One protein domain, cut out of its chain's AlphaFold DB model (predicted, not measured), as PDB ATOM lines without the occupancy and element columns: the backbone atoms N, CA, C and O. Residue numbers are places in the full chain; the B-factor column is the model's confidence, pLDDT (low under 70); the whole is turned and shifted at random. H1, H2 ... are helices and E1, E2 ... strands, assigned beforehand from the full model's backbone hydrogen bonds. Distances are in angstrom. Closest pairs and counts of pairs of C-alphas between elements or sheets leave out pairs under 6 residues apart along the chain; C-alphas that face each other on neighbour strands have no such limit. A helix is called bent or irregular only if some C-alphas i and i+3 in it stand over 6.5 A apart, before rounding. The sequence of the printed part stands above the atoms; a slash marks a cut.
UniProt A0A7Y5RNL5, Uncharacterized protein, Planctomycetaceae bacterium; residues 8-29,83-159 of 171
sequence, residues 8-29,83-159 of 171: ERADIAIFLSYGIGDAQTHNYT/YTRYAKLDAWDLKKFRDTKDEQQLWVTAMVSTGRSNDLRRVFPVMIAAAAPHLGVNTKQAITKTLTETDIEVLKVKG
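This is residues 8 to 29 and 83 to 159 of the 171 residues of an uncharacterized protein of Planctomycetaceae bacterium (UniProt A0A7Y5RNL5). A long, twisted sheet of three strands has helix H2 slanting over one face, with the short helix H3 stacked on H2 away from the sheet. Helix H1 sits at one end of the sheet, and at the other end residues 24 to 29 of E1 run on beyond E2. The printed part has 99 residues, in the order E1, E2, H1, E3, H2, H3; the antiparallel sheet runs E1, E2, E3, and the class is mixed, helices and strands. The whole is loose, with a radius of gyration of the C-alphas of 16.3 A, and a rod of 61 by 29 by 27 A.

E1, residues 12 to 29, is antiparallel to E2, residues 83 to 93; N 17 and O 88 are 2.9 A apart, within hydrogen-bond range. H1, residues 94 to 100, only grazes the sheet with residues 94 to 97. E3, residues 105 to 115, is antiparallel to E2, with N 87 and O 111 at 3.0 A. H2, residues 120 to 134, is over E2 and E3, with E1 only just missed at 2 C-alphas, at a height over the sheet of 8.2 A; with H2 on one face, the domain has two layers. The closest C-alphas of H2 and E3 are those of Met 127 and Met 111, 6.3 A apart. On the local plane H2 runs slantwise to the strands, at 49 degrees to E3. H2 touches H3, residues 152 to 158, with residues 125 to 130 alone, closest at the C-alphas of Ala 129 and Val 154, 5.2 A, at a steep tilt of 58 degrees, opposite ways. H3 is not on the sheet. Every O i to N i+4 pair is within hydrogen-bond range in H1 and H3, and 7 of 11 in H2.

E1 begins at C-alpha 12 (78.572, 241.395, 289.870) and is 51.7 A long; E2 is 33.5 A, E3 30.6 A and H2 21.0 A. H2 is irregular, with C-alphas 130 and 133 7.3 A apart. H1 is 10.0 A long, and H3, 9.7 A, ends at C-alpha 158 (100.324, 242.864, 298.604).

The C-alphas of Thr 29 and Asp 99 are the two farthest apart, 62.0 A. Residues 30 to 82 are cut out, with 20.7 A between C-alphas 29 and 83. The link from H2 to H3, residues 135 to 151, is long. No printed residue has a pLDDT under 70.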
ATOM      1  N   GLU A   8      75.032 233.958 295.395       87.88
ATOM      2  CA  GLU A   8      73.614 234.162 295.079       87.88
ATOM      3  C   GLU A   8      73.157 235.600 295.337       87.88
ATOM      4  O   GLU A   8      72.203 236.060 294.711       87.88
ATOM      5  N   ARG A   9      73.825 236.313 296.250       91.31
ATOM      6  CA  ARG A   9      73.545 237.720 296.574       91.31
ATOM      7  C   ARG A   9      74.411 238.700 295.789       91.31
ATOM      8  O   ARG A   9      74.225 239.905 295.926       91.31
ATOM      9  N   ALA A  10      75.361 238.214 294.995       93.50
ATOM     10  CA  ALA A  10      76.219 239.074 294.204       93.50
ATOM     11  C   ALA A  10      75.462 239.627 292.987       93.50
ATOM     12  O   ALA A  10      74.824 238.884 292.239       93.50
ATOM     13  N   ASP A  11      75.576 240.937 292.774       94.38
ATOM     14  CA  ASP A  11      75.108 241.588 291.545       94.38
ATOM     15  C   ASP A  11      76.161 241.510 290.430       94.38
ATOM     16  O   ASP A  11      75.826 241.542 289.251       94.38
ATOM     17  N   ILE A  12      77.441 241.390 290.799       94.19
ATOM     18  CA  ILE A  12      78.572 241.395 289.870       94.19
ATOM     19  C   ILE A  12      79.502 240.227 290.188       94.19
ATOM     20  O   ILE A  12      79.911 240.052 291.337       94.19
ATOM     21  N   ALA A  13      79.893 239.477 289.157       94.25
ATOM     22  CA  ALA A  13      81.011 238.539 289.212       94.25
ATOM     23  C   ALA A  13      82.227 239.151 288.527       94.25
ATOM     24  O   ALA A  13      82.104 239.674 287.421       94.25
ATOM     25  N   ILE A  14      83.399 239.046 289.154       94.69
ATOM     26  CA  ILE A  14      84.678 239.410 288.540       94.69
ATOM     27  C   ILE A  14      85.506 238.138 288.393       94.69
ATOM     28  O   ILE A  14      85.879 237.520 289.390       94.69
ATOM     29  N   PHE A  15      85.806 237.757 287.155       95.56
ATOM     30  CA  PHE A  15      86.667 236.622 286.848       95.56
ATOM     31  C   PHE A  15      88.092 237.093 286.611       95.56
ATOM     32  O   PHE A  15      88.326 238.073 285.904       95.56
ATOM     33  N   LEU A  16      89.043 236.359 287.182       95.06
ATOM     34  CA  LEU A  16      90.465 236.567 286.975       95.06
ATOM     35  C   LEU A  16      91.021 235.455 286.083       95.06
ATOM     36  O   LEU A  16      91.000 234.285 286.458       95.06
ATOM     37  N   SER A  17      91.584 235.837 284.941       95.44
ATOM     38  CA  SER A  17      92.404 234.965 284.096       95.44
ATOM     39  C   SER A  17      93.839 235.472 284.092       95.44
ATOM     40  O   SER A  17      94.064 236.670 283.946       95.44
ATOM     41  N   TYR A  18      94.824 234.593 284.246       94.31
ATOM     42  CA  TYR A  18      96.232 234.988 284.246       94.31
ATOM     43  C   TYR A  18      97.127 233.882 283.698       94.31
ATOM     44  O   TYR A  18      96.780 232.704 283.756       94.31
ATOM     45  N   GLY A  19      98.295 234.269 283.193       92.94
ATOM     46  CA  GLY A  19      99.282 233.316 282.711       92.94
ATOM     47  C   GLY A  19     100.602 233.952 282.299       92.94
ATOM     48  O   GLY A  19     100.784 235.174 282.319       92.94
ATOM     49  N   ILE A  20     101.543 233.082 281.945       94.12
ATOM     50  CA  ILE A  20     102.864 233.434 281.429       94.12
ATOM     51  C   ILE A  20     103.022 232.742 280.080       94.12
ATOM     52  O   ILE A  20     102.719 231.559 279.960       94.12
ATOM     53  N   GLY A  21     103.456 233.495 279.076       89.56
ATOM     54  CA  GLY A  21     103.864 232.964 277.784       89.56
ATOM     55  C   GLY A  21     105.294 232.431 277.805       89.56
ATOM     56  O   GLY A  21     106.012 232.538 278.802       89.56
ATOM     57  N   ASP A  22     105.715 231.884 276.673       89.38
ATOM     58  CA  ASP A  22     107.014 231.232 276.549       89.38
ATOM     59  C   ASP A  22     108.198 232.175 276.796       89.38
ATOM     60  O   ASP A  22     108.133 233.396 276.614       89.38
ATOM     61  N   ALA A  23     109.311 231.568 277.203       90.94
ATOM     62  CA  ALA A  23     110.593 232.235 277.349       90.94
ATOM     63  C   ALA A  23     111.094 232.755 275.991       90.94
ATOM     64  O   ALA A  23     111.288 231.983 275.053       90.94
ATOM     65  N   GLN A  24     111.377 234.052 275.903       90.19
ATOM     66  CA  GLN A  24     111.980 234.691 274.735       90.19
ATOM     67  C   GLN A  24     113.431 235.062 275.041       90.19
ATOM     68  O   GLN A  24     113.702 235.924 275.877       90.19
ATOM     69  N   THR A  25     114.378 234.404 274.375       90.12
ATOM     70  CA  THR A  25     115.812 234.691 274.527       90.12
ATOM     71  C   THR A  25     116.249 235.746 273.519       90.12
ATOM     72  O   THR A  25     116.125 235.560 272.312       90.12
ATOM     73  N   HIS A  26     116.800 236.844 274.024       87.38
ATOM     74  CA  HIS A  26     117.368 237.924 273.232       87.38
ATOM     75  C   HIS A  26     118.889 237.844 273.294       87.38
ATOM     76  O   HIS A  26     119.458 237.793 274.384       87.38
ATOM     77  N   ASN A  27     119.540 237.861 272.135       87.38
ATOM     78  CA  ASN A  27     120.995 237.900 272.028       87.38
ATOM     79  C   ASN A  27     121.444 239.336 271.760       87.38
ATOM     80  O   ASN A  27     120.825 240.039 270.964       87.38
ATOM     81  N   TYR A  28     122.523 239.760 272.407       85.62
ATOM     82  CA  TYR A  28     123.149 241.051 272.159       85.62
ATOM     83  C   TYR A  28     124.663 240.896 272.071       85.62
ATOM     84  O   TYR A  28     125.262 240.017 272.692       85.62
ATOM     85  N   THR A  29     125.284 241.772 271.294       81.69
ATOM     86  CA  THR A  29     126.730 241.820 271.090       81.69
ATOM     87  C   THR A  29     127.206 243.243 271.315       81.69
ATOM     88  O   THR A  29     126.577 244.192 270.853       81.69
ATOM     89  N   TYR A  83     109.989 236.939 279.701       94.06
ATOM     90  CA  TYR A  83     108.696 236.282 279.731       94.06
ATOM     91  C   TYR A  83     107.635 237.358 279.553       94.06
ATOM     92  O   TYR A  83     107.723 238.417 280.187       94.06
ATOM     93  N   THR A  84     106.624 237.082 278.735       94.81
ATOM     94  CA  THR A  84     105.426 237.922 278.616       94.81
ATOM     95  C   THR A  84     104.347 237.364 279.532       94.81
ATOM     96  O   THR A  84     104.025 236.184 279.478       94.81
ATOM     97  N   ARG A  85     103.809 238.199 280.415       95.38
ATOM     98  CA  ARG A  85     102.804 237.846 281.418       95.38
ATOM     99  C   ARG A  85     101.534 238.601 281.090       95.38
ATOM    100  O   ARG A  85     101.602 239.770 280.707       95.38
ATOM    101  N   TYR A  86     100.401 237.944 281.275       95.12
ATOM    102  CA  TYR A  86      99.095 238.540 281.062       95.12
ATOM    103  C   TYR A  86      98.198 238.298 282.269       95.12
ATOM    104  O   TYR A  86      98.263 237.256 282.925       95.12
ATOM    105  N   ALA A  87      97.347 239.274 282.549       96.06
ATOM    106  CA  ALA A  87      96.230 239.138 283.465       96.06
ATOM    107  C   ALA A  87      95.011 239.839 282.866       96.06
ATOM    108  O   ALA A  87      95.134 240.865 282.197       96.06
ATOM    109  N   LYS A  88      93.829 239.286 283.098       96.38
ATOM    110  CA  LYS A  88      92.559 239.807 282.606       96.38
ATOM    111  C   LYS A  88      91.528 239.723 283.721       96.38
ATOM    112  O   LYS A  88      91.394 238.678 284.356       96.38
ATOM    113  N   LEU A  89      90.839 240.833 283.949       97.00
ATOM    114  CA  LEU A  89      89.693 240.920 284.842       97.00
ATOM    115  C   LEU A  89      88.448 241.175 284.002       97.00
ATOM    116  O   LEU A  89      88.389 242.178 283.289       97.00
ATOM    117  N   ASP A  90      87.482 240.269 284.086       96.56
ATOM    118  CA  ASP A  90      86.207 240.354 283.378       96.56
ATOM    119  C   ASP A  90      85.073 240.501 284.387       96.56
ATOM    120  O   ASP A  90      84.877 239.611 285.217       96.56
ATOM    121  N   ALA A  91      84.322 241.599 284.316       96.50
ATOM    122  CA  ALA A  91      83.161 241.819 285.168       96.50
ATOM    123  C   ALA A  91      81.856 241.565 284.419       96.50
ATOM    124  O   ALA A  91      81.649 242.107 283.331       96.50
ATOM    125  N   TRP A  92      80.962 240.799 285.035       96.38
ATOM    126  CA  TRP A  92      79.675 240.395 284.472       96.38
ATOM    127  C   TRP A  92      78.530 240.744 285.412       96.38
ATOM    128  O   TRP A  92      78.684 240.663 286.632       96.38
ATOM    129  N   ASP A  93      77.383 241.097 284.837       96.06
ATOM    130  CA  ASP A  93      76.143 241.351 285.569       96.06
ATOM    131  C   ASP A  93      75.446 240.026 285.917       96.06
ATOM    132  O   ASP A  93      74.762 239.412 285.091       96.06
ATOM    133  N   LEU A  94      75.633 239.572 287.158       94.19
ATOM    134  CA  LEU A  94      75.002 238.351 287.656       94.19
ATOM    135  C   LEU A  94      73.508 238.531 287.892       94.19
ATOM    136  O   LEU A  94      72.751 237.565 287.763       94.19
ATOM    137  N   LYS A  95      73.072 239.742 288.248       93.00
ATOM    138  CA  LYS A  95      71.658 240.018 288.485       93.00
ATOM    139  C   LYS A  95      70.876 239.846 287.189       93.00
ATOM    140  O   LYS A  95      69.916 239.079 287.159       93.00
ATOM    141  N   LYS A  96      71.344 240.466 286.106       93.81
ATOM    142  CA  LYS A  96      70.737 240.313 284.784       93.81
ATOM    143  C   LYS A  96      70.779 238.867 284.307       93.81
ATOM    144  O   LYS A  96      69.759 238.338 283.872       93.81
ATOM    145  N   PHE A  97      71.919 238.195 284.462       93.31
ATOM    146  CA  PHE A  97      72.028 236.786 284.098       93.31
ATOM    147  C   PHE A  97      71.026 235.908 284.864       93.31
ATOM    148  O   PHE A  97      70.423 234.995 284.300       93.31
ATOM    149  N   ARG A  98      70.790 236.179 286.150       92.56
ATOM    150  CA  ARG A  98      69.803 235.439 286.945       92.56
ATOM    151  C   ARG A  98      68.373 235.682 286.461       92.56
ATOM    152  O   ARG A  98      67.632 234.705 286.347       92.56
ATOM    153  N   ASP A  99      68.033 236.931 286.161       93.12
ATOM    154  CA  ASP A  99      66.674 237.358 285.817       93.12
ATOM    155  C   ASP A  99      66.281 236.968 284.382       93.12
ATOM    156  O   ASP A  99      65.160 236.517 284.148       93.12
ATOM    157  N   THR A 100      67.197 237.104 283.416       95.69
ATOM    158  CA  THR A 100      66.889 236.943 281.982       95.69
ATOM    159  C   THR A 100      67.720 235.881 281.267       95.69
ATOM    160  O   THR A 100      67.461 235.624 280.094       95.69
ATOM    161  N   LYS A 101      68.712 235.264 281.932       93.19
ATOM    162  CA  LYS A 101      69.721 234.377 281.306       93.19
ATOM    163  C   LYS A 101      70.552 235.050 280.211       93.19
ATOM    164  O   LYS A 101      71.184 234.366 279.417       93.19
ATOM    165  N   ASP A 102      70.567 236.381 280.195       94.62
ATOM    166  CA  ASP A 102      71.376 237.172 279.274       94.62
ATOM    167  C   ASP A 102      72.740 237.471 279.904       94.62
ATOM    168  O   ASP A 102      72.822 237.942 281.041       94.62
ATOM    169  N   GLU A 103      73.812 237.195 279.169       93.44
ATOM    170  CA  GLU A 103      75.182 237.436 279.613       93.44
ATOM    171  C   GLU A 103      75.598 238.861 279.243       93.44
ATOM    172  O   GLU A 103      75.879 239.170 278.086       93.44
ATOM    173  N   GLN A 104      75.672 239.746 280.239       95.81
ATOM    174  CA  GLN A 104      76.140 241.113 280.029       95.81
ATOM    175  C   GLN A 104      77.490 241.354 280.695       95.81
ATOM    176  O   GLN A 104      77.605 241.388 281.922       95.81
ATOM    177  N   GLN A 105      78.508 241.591 279.867       95.81
ATOM    178  CA  GLN A 105      79.800 242.077 280.330       95.81
ATOM    179  C   GLN A 105      79.690 243.565 280.678       95.81
ATOM    180  O   GLN A 105      79.278 244.382 279.854       95.81
ATOM    181  N   LEU A 106      80.066 243.916 281.905       95.94
ATOM    182  CA  LEU A 106      80.080 245.294 282.391       95.94
ATOM    183  C   LEU A 106      81.364 246.006 281.974       95.94
ATOM    184  O   LEU A 106      81.331 247.137 281.496       95.94
ATOM    185  N   TRP A 107      82.501 245.341 282.165       96.31
ATOM    186  CA  TRP A 107      83.805 245.850 281.767       96.31
ATOM    187  C   TRP A 107      84.837 244.730 281.685       96.31
ATOM    188  O   TRP A 107      84.679 243.650 282.257       96.31
ATOM    189  N   VAL A 108      85.926 245.033 280.987       96.69
ATOM    190  CA  VAL A 108      87.120 244.200 280.906       96.69
ATOM    191  C   VAL A 108      88.353 245.055 281.144       96.69
ATOM    192  O   VAL A 108      88.454 246.182 280.659       96.69
ATOM    193  N   THR A 109      89.313 244.514 281.880       97.31
ATOM    194  CA  THR A 109      90.637 245.111 282.037       97.31
ATOM    195  C   THR A 109      91.687 244.074 281.679       97.31
ATOM    196  O   THR A 109      91.802 243.047 282.343       97.31
ATOM    197  N   ALA A 110      92.459 244.351 280.628       96.69
ATOM    198  CA  ALA A 110      93.580 243.525 280.201       96.69
ATOM    199  C   ALA A 110      94.904 244.173 280.620       96.69
ATOM    200  O   ALA A 110      95.112 245.371 280.444       96.69
ATOM    201  N   MET A 111      95.802 243.363 281.168       96.75
ATOM    202  CA  MET A 111      97.117 243.753 281.660       96.75
ATOM    203  C   MET A 111      98.169 242.887 280.984       96.75
ATOM    204  O   MET A 111      98.020 241.667 280.917       96.75
ATOM    205  N   VAL A 112      99.248 243.514 280.519       95.88
ATOM    206  CA  VAL A 112     100.393 242.828 279.917       95.88
ATOM    207  C   VAL A 112     101.677 243.384 280.519       95.88
ATOM    208  O   VAL A 112     101.812 244.589 280.719       95.88
ATOM    209  N   SER A 113     102.628 242.503 280.813       95.25
ATOM    210  CA  SER A 113     103.956 242.860 281.306       95.25
ATOM    211  C   SER A 113     105.004 241.962 280.665       95.25
ATOM    212  O   SER A 113     104.814 240.751 280.607       95.25
ATOM    213  N   THR A 114     106.145 242.517 280.265       93.31
ATOM    214  CA  THR A 114     107.296 241.735 279.792       93.31
ATOM    215  C   THR A 114     108.487 241.975 280.710       93.31
ATOM    216  O   THR A 114     108.785 243.110 281.077       93.31
ATOM    217  N   GLY A 115     109.173 240.909 281.124       91.50
ATOM    218  CA  GLY A 115     110.345 241.036 281.989       91.50
ATOM    219  C   GLY A 115     111.056 239.716 282.262       91.50
ATOM    220  O   GLY A 115     110.630 238.663 281.808       91.50
ATOM    221  N   ARG A 116     112.151 239.765 283.026       90.00
ATOM    222  CA  ARG A 116     113.046 238.607 283.240       90.00
ATOM    223  C   ARG A 116     112.528 237.551 284.223       90.00
ATOM    224  O   ARG A 116     113.002 236.426 284.209       90.00
ATOM    225  N   SER A 117     111.579 237.904 285.091       89.81
ATOM    226  CA  SER A 117     111.010 236.967 286.074       89.81
ATOM    227  C   SER A 117     109.916 236.086 285.457       89.81
ATOM    228  O   SER A 117     109.049 236.585 284.742       89.81
ATOM    229  N   ASN A 118     109.895 234.802 285.780       90.19
ATOM    230  CA  ASN A 118     108.772 233.905 285.494       90.19
ATOM    231  C   ASN A 118     107.919 233.615 286.745       90.19
ATOM    232  O   ASN A 118     107.078 232.725 286.718       90.19
ATOM    233  N   ASP A 119     108.115 234.350 287.845       92.31
ATOM    234  CA  ASP A 119     107.314 234.177 289.059       92.31
ATOM    235  C   ASP A 119     106.093 235.106 289.047       92.31
ATOM    236  O   ASP A 119     106.192 236.307 289.329       92.31
ATOM    237  N   LEU A 120     104.921 234.538 288.744       90.69
ATOM    238  CA  LEU A 120     103.651 235.267 288.759       90.69
ATOM    239  C   LEU A 120     103.326 235.868 290.121       90.69
ATOM    240  O   LEU A 120     102.745 236.946 290.157       90.69
ATOM    241  N   ARG A 121     103.720 235.246 291.235       90.94
ATOM    242  CA  ARG A 121     103.382 235.742 292.581       90.94
ATOM    243  C   ARG A 121     104.003 237.113 292.847       90.94
ATOM    244  O   ARG A 121     103.447 237.911 293.592       90.94
ATOM    245  N   ARG A 122     105.137 237.399 292.201       92.00
ATOM    246  CA  ARG A 122     105.831 238.692 292.282       92.00
ATOM    247  C   ARG A 122     105.262 239.717 291.311       92.00
ATOM    248  O   ARG A 122     105.098 240.880 291.662       92.00
ATOM    249  N   VAL A 123     104.963 239.288 290.086       93.06
ATOM    250  CA  VAL A 123     104.554 240.185 288.991       93.06
ATOM    251  C   VAL A 123     103.067 240.532 289.062       93.06
ATOM    252  O   VAL A 123     102.673 241.640 288.708       93.06
ATOM    253  N   PHE A 124     102.232 239.610 289.534       93.81
ATOM    254  CA  PHE A 124     100.785 239.781 289.575       93.81
ATOM    255  C   PHE A 124     100.347 240.997 290.412       93.81
ATOM    256  O   PHE A 124      99.622 241.831 289.865       93.81
ATOM    257  N   PRO A 125     100.843 241.210 291.651       95.38
ATOM    258  CA  PRO A 125     100.521 242.417 292.415       95.38
ATOM    259  C   PRO A 125     100.914 243.715 291.702       95.38
ATOM    260  O   PRO A 125     100.209 244.713 291.813       95.38
ATOM    261  N   VAL A 126     102.009 243.698 290.935       95.94
ATOM    262  CA  VAL A 126     102.474 244.859 290.162       95.94
ATOM    263  C   VAL A 126     101.495 245.187 289.032       95.94
ATOM    264  O   VAL A 126     101.125 246.345 288.857       95.94
ATOM    265  N   MET A 127     101.032 244.173 288.292       96.00
ATOM    266  CA  MET A 127     100.043 244.359 287.221       96.00
ATOM    267  C   MET A 127      98.710 244.882 287.769       96.00
ATOM    268  O   MET A 127      98.156 245.834 287.222       96.00
ATOM    269  N   ILE A 128      98.235 244.319 288.884       96.19
ATOM    270  CA  ILE A 128      97.002 244.771 289.540       96.19
ATOM    271  C   ILE A 128      97.143 246.206 290.054       96.19
ATOM    272  O   ILE A 128      96.245 247.012 289.830       96.19
ATOM    273  N   ALA A 129      98.266 246.560 290.682       96.56
ATOM    274  CA  ALA A 129      98.513 247.925 291.145       96.56
ATOM    275  C   ALA A 129      98.516 248.940 289.993       96.56
ATOM    276  O   ALA A 129      97.964 250.033 290.128       96.56
ATOM    277  N   ALA A 130      99.081 248.568 288.839       96.12
ATOM    278  CA  ALA A 130      99.049 249.409 287.649       96.12
ATOM    279  C   ALA A 130      97.623 249.610 287.112       96.12
ATOM    280  O   ALA A 130      97.282 250.712 286.681       96.12
ATOM    281  N   ALA A 131      96.795 248.566 287.153       96.12
ATOM    282  CA  ALA A 131      95.438 248.583 286.620       96.12
ATOM    283  C   ALA A 131      94.382 249.140 287.585       96.12
ATOM    284  O   ALA A 131      93.346 249.616 287.129       96.12
ATOM    285  N   ALA A 132      94.627 249.099 288.898       94.69
ATOM    286  CA  ALA A 132      93.652 249.456 289.928       94.69
ATOM    287  C   ALA A 132      92.964 250.823 289.710       94.69
ATOM    288  O   ALA A 132      91.742 250.880 289.854       94.69
ATOM    289  N   PRO A 133      93.663 251.904 289.299       94.75
ATOM    290  CA  PRO A 133      93.025 253.200 289.037       94.75
ATOM    291  C   PRO A 133      92.117 253.230 287.795       94.75
ATOM    292  O   PRO A 133      91.409 254.211 287.581       94.75
ATOM    293  N   HIS A 134      92.164 252.195 286.955       95.00
ATOM    294  CA  HIS A 134      91.521 252.146 285.641       95.00
ATOM    295  C   HIS A 134      90.480 251.021 285.517       95.00
ATOM    296  O   HIS A 134      89.936 250.806 284.434       95.00
ATOM    297  N   LEU A 135      90.180 250.305 286.606       93.50
ATOM    298  CA  LEU A 135      89.159 249.258 286.602       93.50
ATOM    299  C   LEU A 135      87.785 249.842 286.264       93.50
ATOM    300  O   LEU A 135      87.352 250.826 286.860       93.50
ATOM    301  N   GLY A 136      87.099 249.223 285.303       91.38
ATOM    302  CA  GLY A 136      85.781 249.675 284.848       91.38
ATOM    303  C   GLY A 136      85.777 250.985 284.055       91.38
ATOM    304  O   GLY A 136      84.702 251.505 283.766       91.38
ATOM    305  N   VAL A 137      86.946 251.519 283.685       93.94
ATOM    306  CA  VAL A 137      87.070 252.762 282.912       93.94
ATOM    307  C   VAL A 137      87.649 252.468 281.533       93.94
ATOM    308  O   VAL A 137      88.619 251.727 281.387       93.94
ATOM    309  N   ASN A 138      87.087 253.098 280.501       93.25
ATOM    310  CA  ASN A 138      87.654 253.030 279.160       93.25
ATOM    311  C   ASN A 138      88.918 253.902 279.072       93.25
ATOM    312  O   ASN A 138      88.836 255.131 279.036       93.25
ATOM    313  N   THR A 139      90.087 253.266 278.996       94.38
ATOM    314  CA  THR A 139      91.384 253.949 278.866       94.38
ATOM    315  C   THR A 139      91.653 254.495 277.459       94.38
ATOM    316  O   THR A 139      92.653 255.185 277.262       94.38
ATOM    317  N   LYS A 140      90.778 254.208 276.480       95.12
ATOM    318  CA  LYS A 140      90.883 254.475 275.028       95.12
ATOM    319  C   LYS A 140      92.023 253.734 274.328       95.12
ATOM    320  O   LYS A 140      91.842 253.228 273.228       95.12
ATOM    321  N   GLN A 141      93.180 253.665 274.970       94.50
ATOM    322  CA  GLN A 141      94.390 253.006 274.504       94.50
ATOM    323  C   GLN A 141      95.114 252.333 275.674       94.50
ATOM    324  O   GLN A 141      94.750 252.516 276.842       94.50
ATOM    325  N   ALA A 142      96.154 251.562 275.366       93.69
ATOM    326  CA  ALA A 142      97.019 250.989 276.386       93.69
ATOM    327  C   ALA A 142      97.725 252.101 277.180       93.69
ATOM    328  O   ALA A 142      98.345 252.995 276.604       93.69
ATOM    329  N   ILE A 143      97.647 252.029 278.510       96.12
ATOM    330  CA  ILE A 143      98.386 252.914 279.412       96.12
ATOM    331  C   ILE A 143      99.645 252.177 279.850       96.12
ATOM    332  O   ILE A 143      99.574 251.100 280.437       96.12
ATOM    333  N   THR A 144     100.806 252.764 279.567       95.56
ATOM    334  CA  THR A 144     102.087 252.220 280.026       95.56
ATOM    335  C   THR A 144     102.406 252.786 281.400       95.56
ATOM    336  O   THR A 144     102.506 254.000 281.564       95.56
ATOM    337  N   LYS A 145     102.598 251.906 282.384       94.50
ATOM    338  CA  LYS A 145     103.031 252.272 283.734       94.50
ATOM    339  C   LYS A 145     104.224 251.411 284.125       94.50
ATOM    340  O   LYS A 145     104.192 250.196 283.950       94.50
ATOM    341  N   THR A 146     105.264 252.045 284.656       94.62
ATOM    342  CA  THR A 146     106.410 251.339 285.236       94.62
ATOM    343  C   THR A 146     106.247 251.345 286.742       94.62
ATOM    344  O   THR A 146     106.122 252.415 287.330       94.62
ATOM    345  N   LEU A 147     106.224 250.158 287.338       94.25
ATOM    346  CA  LEU A 147     106.142 249.964 288.778       94.25
ATOM    347  C   LEU A 147     107.188 248.941 289.221       94.25
ATOM    348  O   LEU A 147     107.505 247.989 288.502       94.25
ATOM    349  N   THR A 148     107.693 249.136 290.427       92.94
ATOM    350  CA  THR A 148     108.588 248.235 291.139       92.94
ATOM    351  C   THR A 148     107.842 247.542 292.274       92.94
ATOM    352  O   THR A 148     106.807 248.009 292.745       92.94
ATOM    353  N   GLU A 149     108.374 246.422 292.761       92.06
ATOM    354  CA  GLU A 149     107.754 245.684 293.869       92.06
ATOM    355  C   GLU A 149     107.684 246.464 295.188       92.06
ATOM    356  O   GLU A 149     106.936 246.068 296.078       92.06
ATOM    357  N   THR A 150     108.462 247.539 295.302       94.62
ATOM    358  CA  THR A 150     108.556 248.406 296.479       94.62
ATOM    359  C   THR A 150     107.661 249.637 296.394       94.62
ATOM    360  O   THR A 150     107.568 250.380 297.370       94.62
ATOM    361  N   ASP A 151     107.007 249.878 295.256       95.19
ATOM    362  CA  ASP A 151     106.120 251.027 295.125       95.19
ATOM    363  C   ASP A 151     104.915 250.883 296.052       95.19
ATOM    364  O   ASP A 151     104.328 249.808 296.190       95.19
ATOM    365  N   ILE A 152     104.508 251.997 296.664       95.06
ATOM    366  CA  ILE A 152     103.429 252.033 297.662       95.06
ATOM    367  C   ILE A 152     102.143 251.401 297.112       95.06
ATOM    368  O   ILE A 152     101.447 250.689 297.830       95.06
ATOM    369  N   GLU A 153     101.821 251.639 295.842       94.69
ATOM    370  CA  GLU A 153     100.651 251.051 295.186       94.69
ATOM    371  C   GLU A 153     100.722 249.519 295.126       94.69
ATOM    372  O   GLU A 153      99.716 248.847 295.345       94.69
ATOM    373  N   VAL A 154     101.911 248.959 294.889       96.00
ATOM    374  CA  VAL A 154     102.135 247.510 294.856       96.00
ATOM    375  C   VAL A 154     102.077 246.930 296.262       96.00
ATOM    376  O   VAL A 154     101.408 245.922 296.482       96.00
ATOM    377  N   LEU A 155     102.708 247.592 297.233       95.44
ATOM    378  CA  LEU A 155     102.667 247.175 298.635       95.44
ATOM    379  C   LEU A 155     101.233 247.181 299.191       95.44
ATOM    380  O   LEU A 155     100.884 246.296 299.971       95.44
ATOM    381  N   LYS A 156     100.376 248.121 298.756       93.81
ATOM    382  CA  LYS A 156      98.936 248.125 299.084       93.81
ATOM    383  C   LYS A 156      98.247 246.858 298.585       93.81
ATOM    384  O   LYS A 156      97.516 246.238 299.346       93.81
ATOM    385  N   VAL A 157      98.502 246.465 297.336       93.75
ATOM    386  CA  VAL A 157      97.926 245.243 296.747       93.75
ATOM    387  C   VAL A 157      98.448 243.985 297.443       93.75
ATOM    388  O   VAL A 157      97.688 243.045 297.649       93.75
ATOM    389  N   LYS A 158      99.724 243.971 297.844       93.69
ATOM    390  CA  LYS A 158     100.324 242.864 298.604       93.69
ATOM    391  C   LYS A 158      99.855 242.790 300.064       93.69
ATOM    392  O   LYS A 158     100.063 241.768 300.706       93.69
ATOM    393  N   GLY A 159      99.238 243.848 300.597       91.88
ATOM    394  CA  GLY A 159      98.890 243.940 302.018       91.88
ATOM    395  C   GLY A 159     100.100 244.174 302.935       91.88
ATOM    396  O   GLY A 159     100.041 243.869 304.120       91.88
TER     397      GLY A 159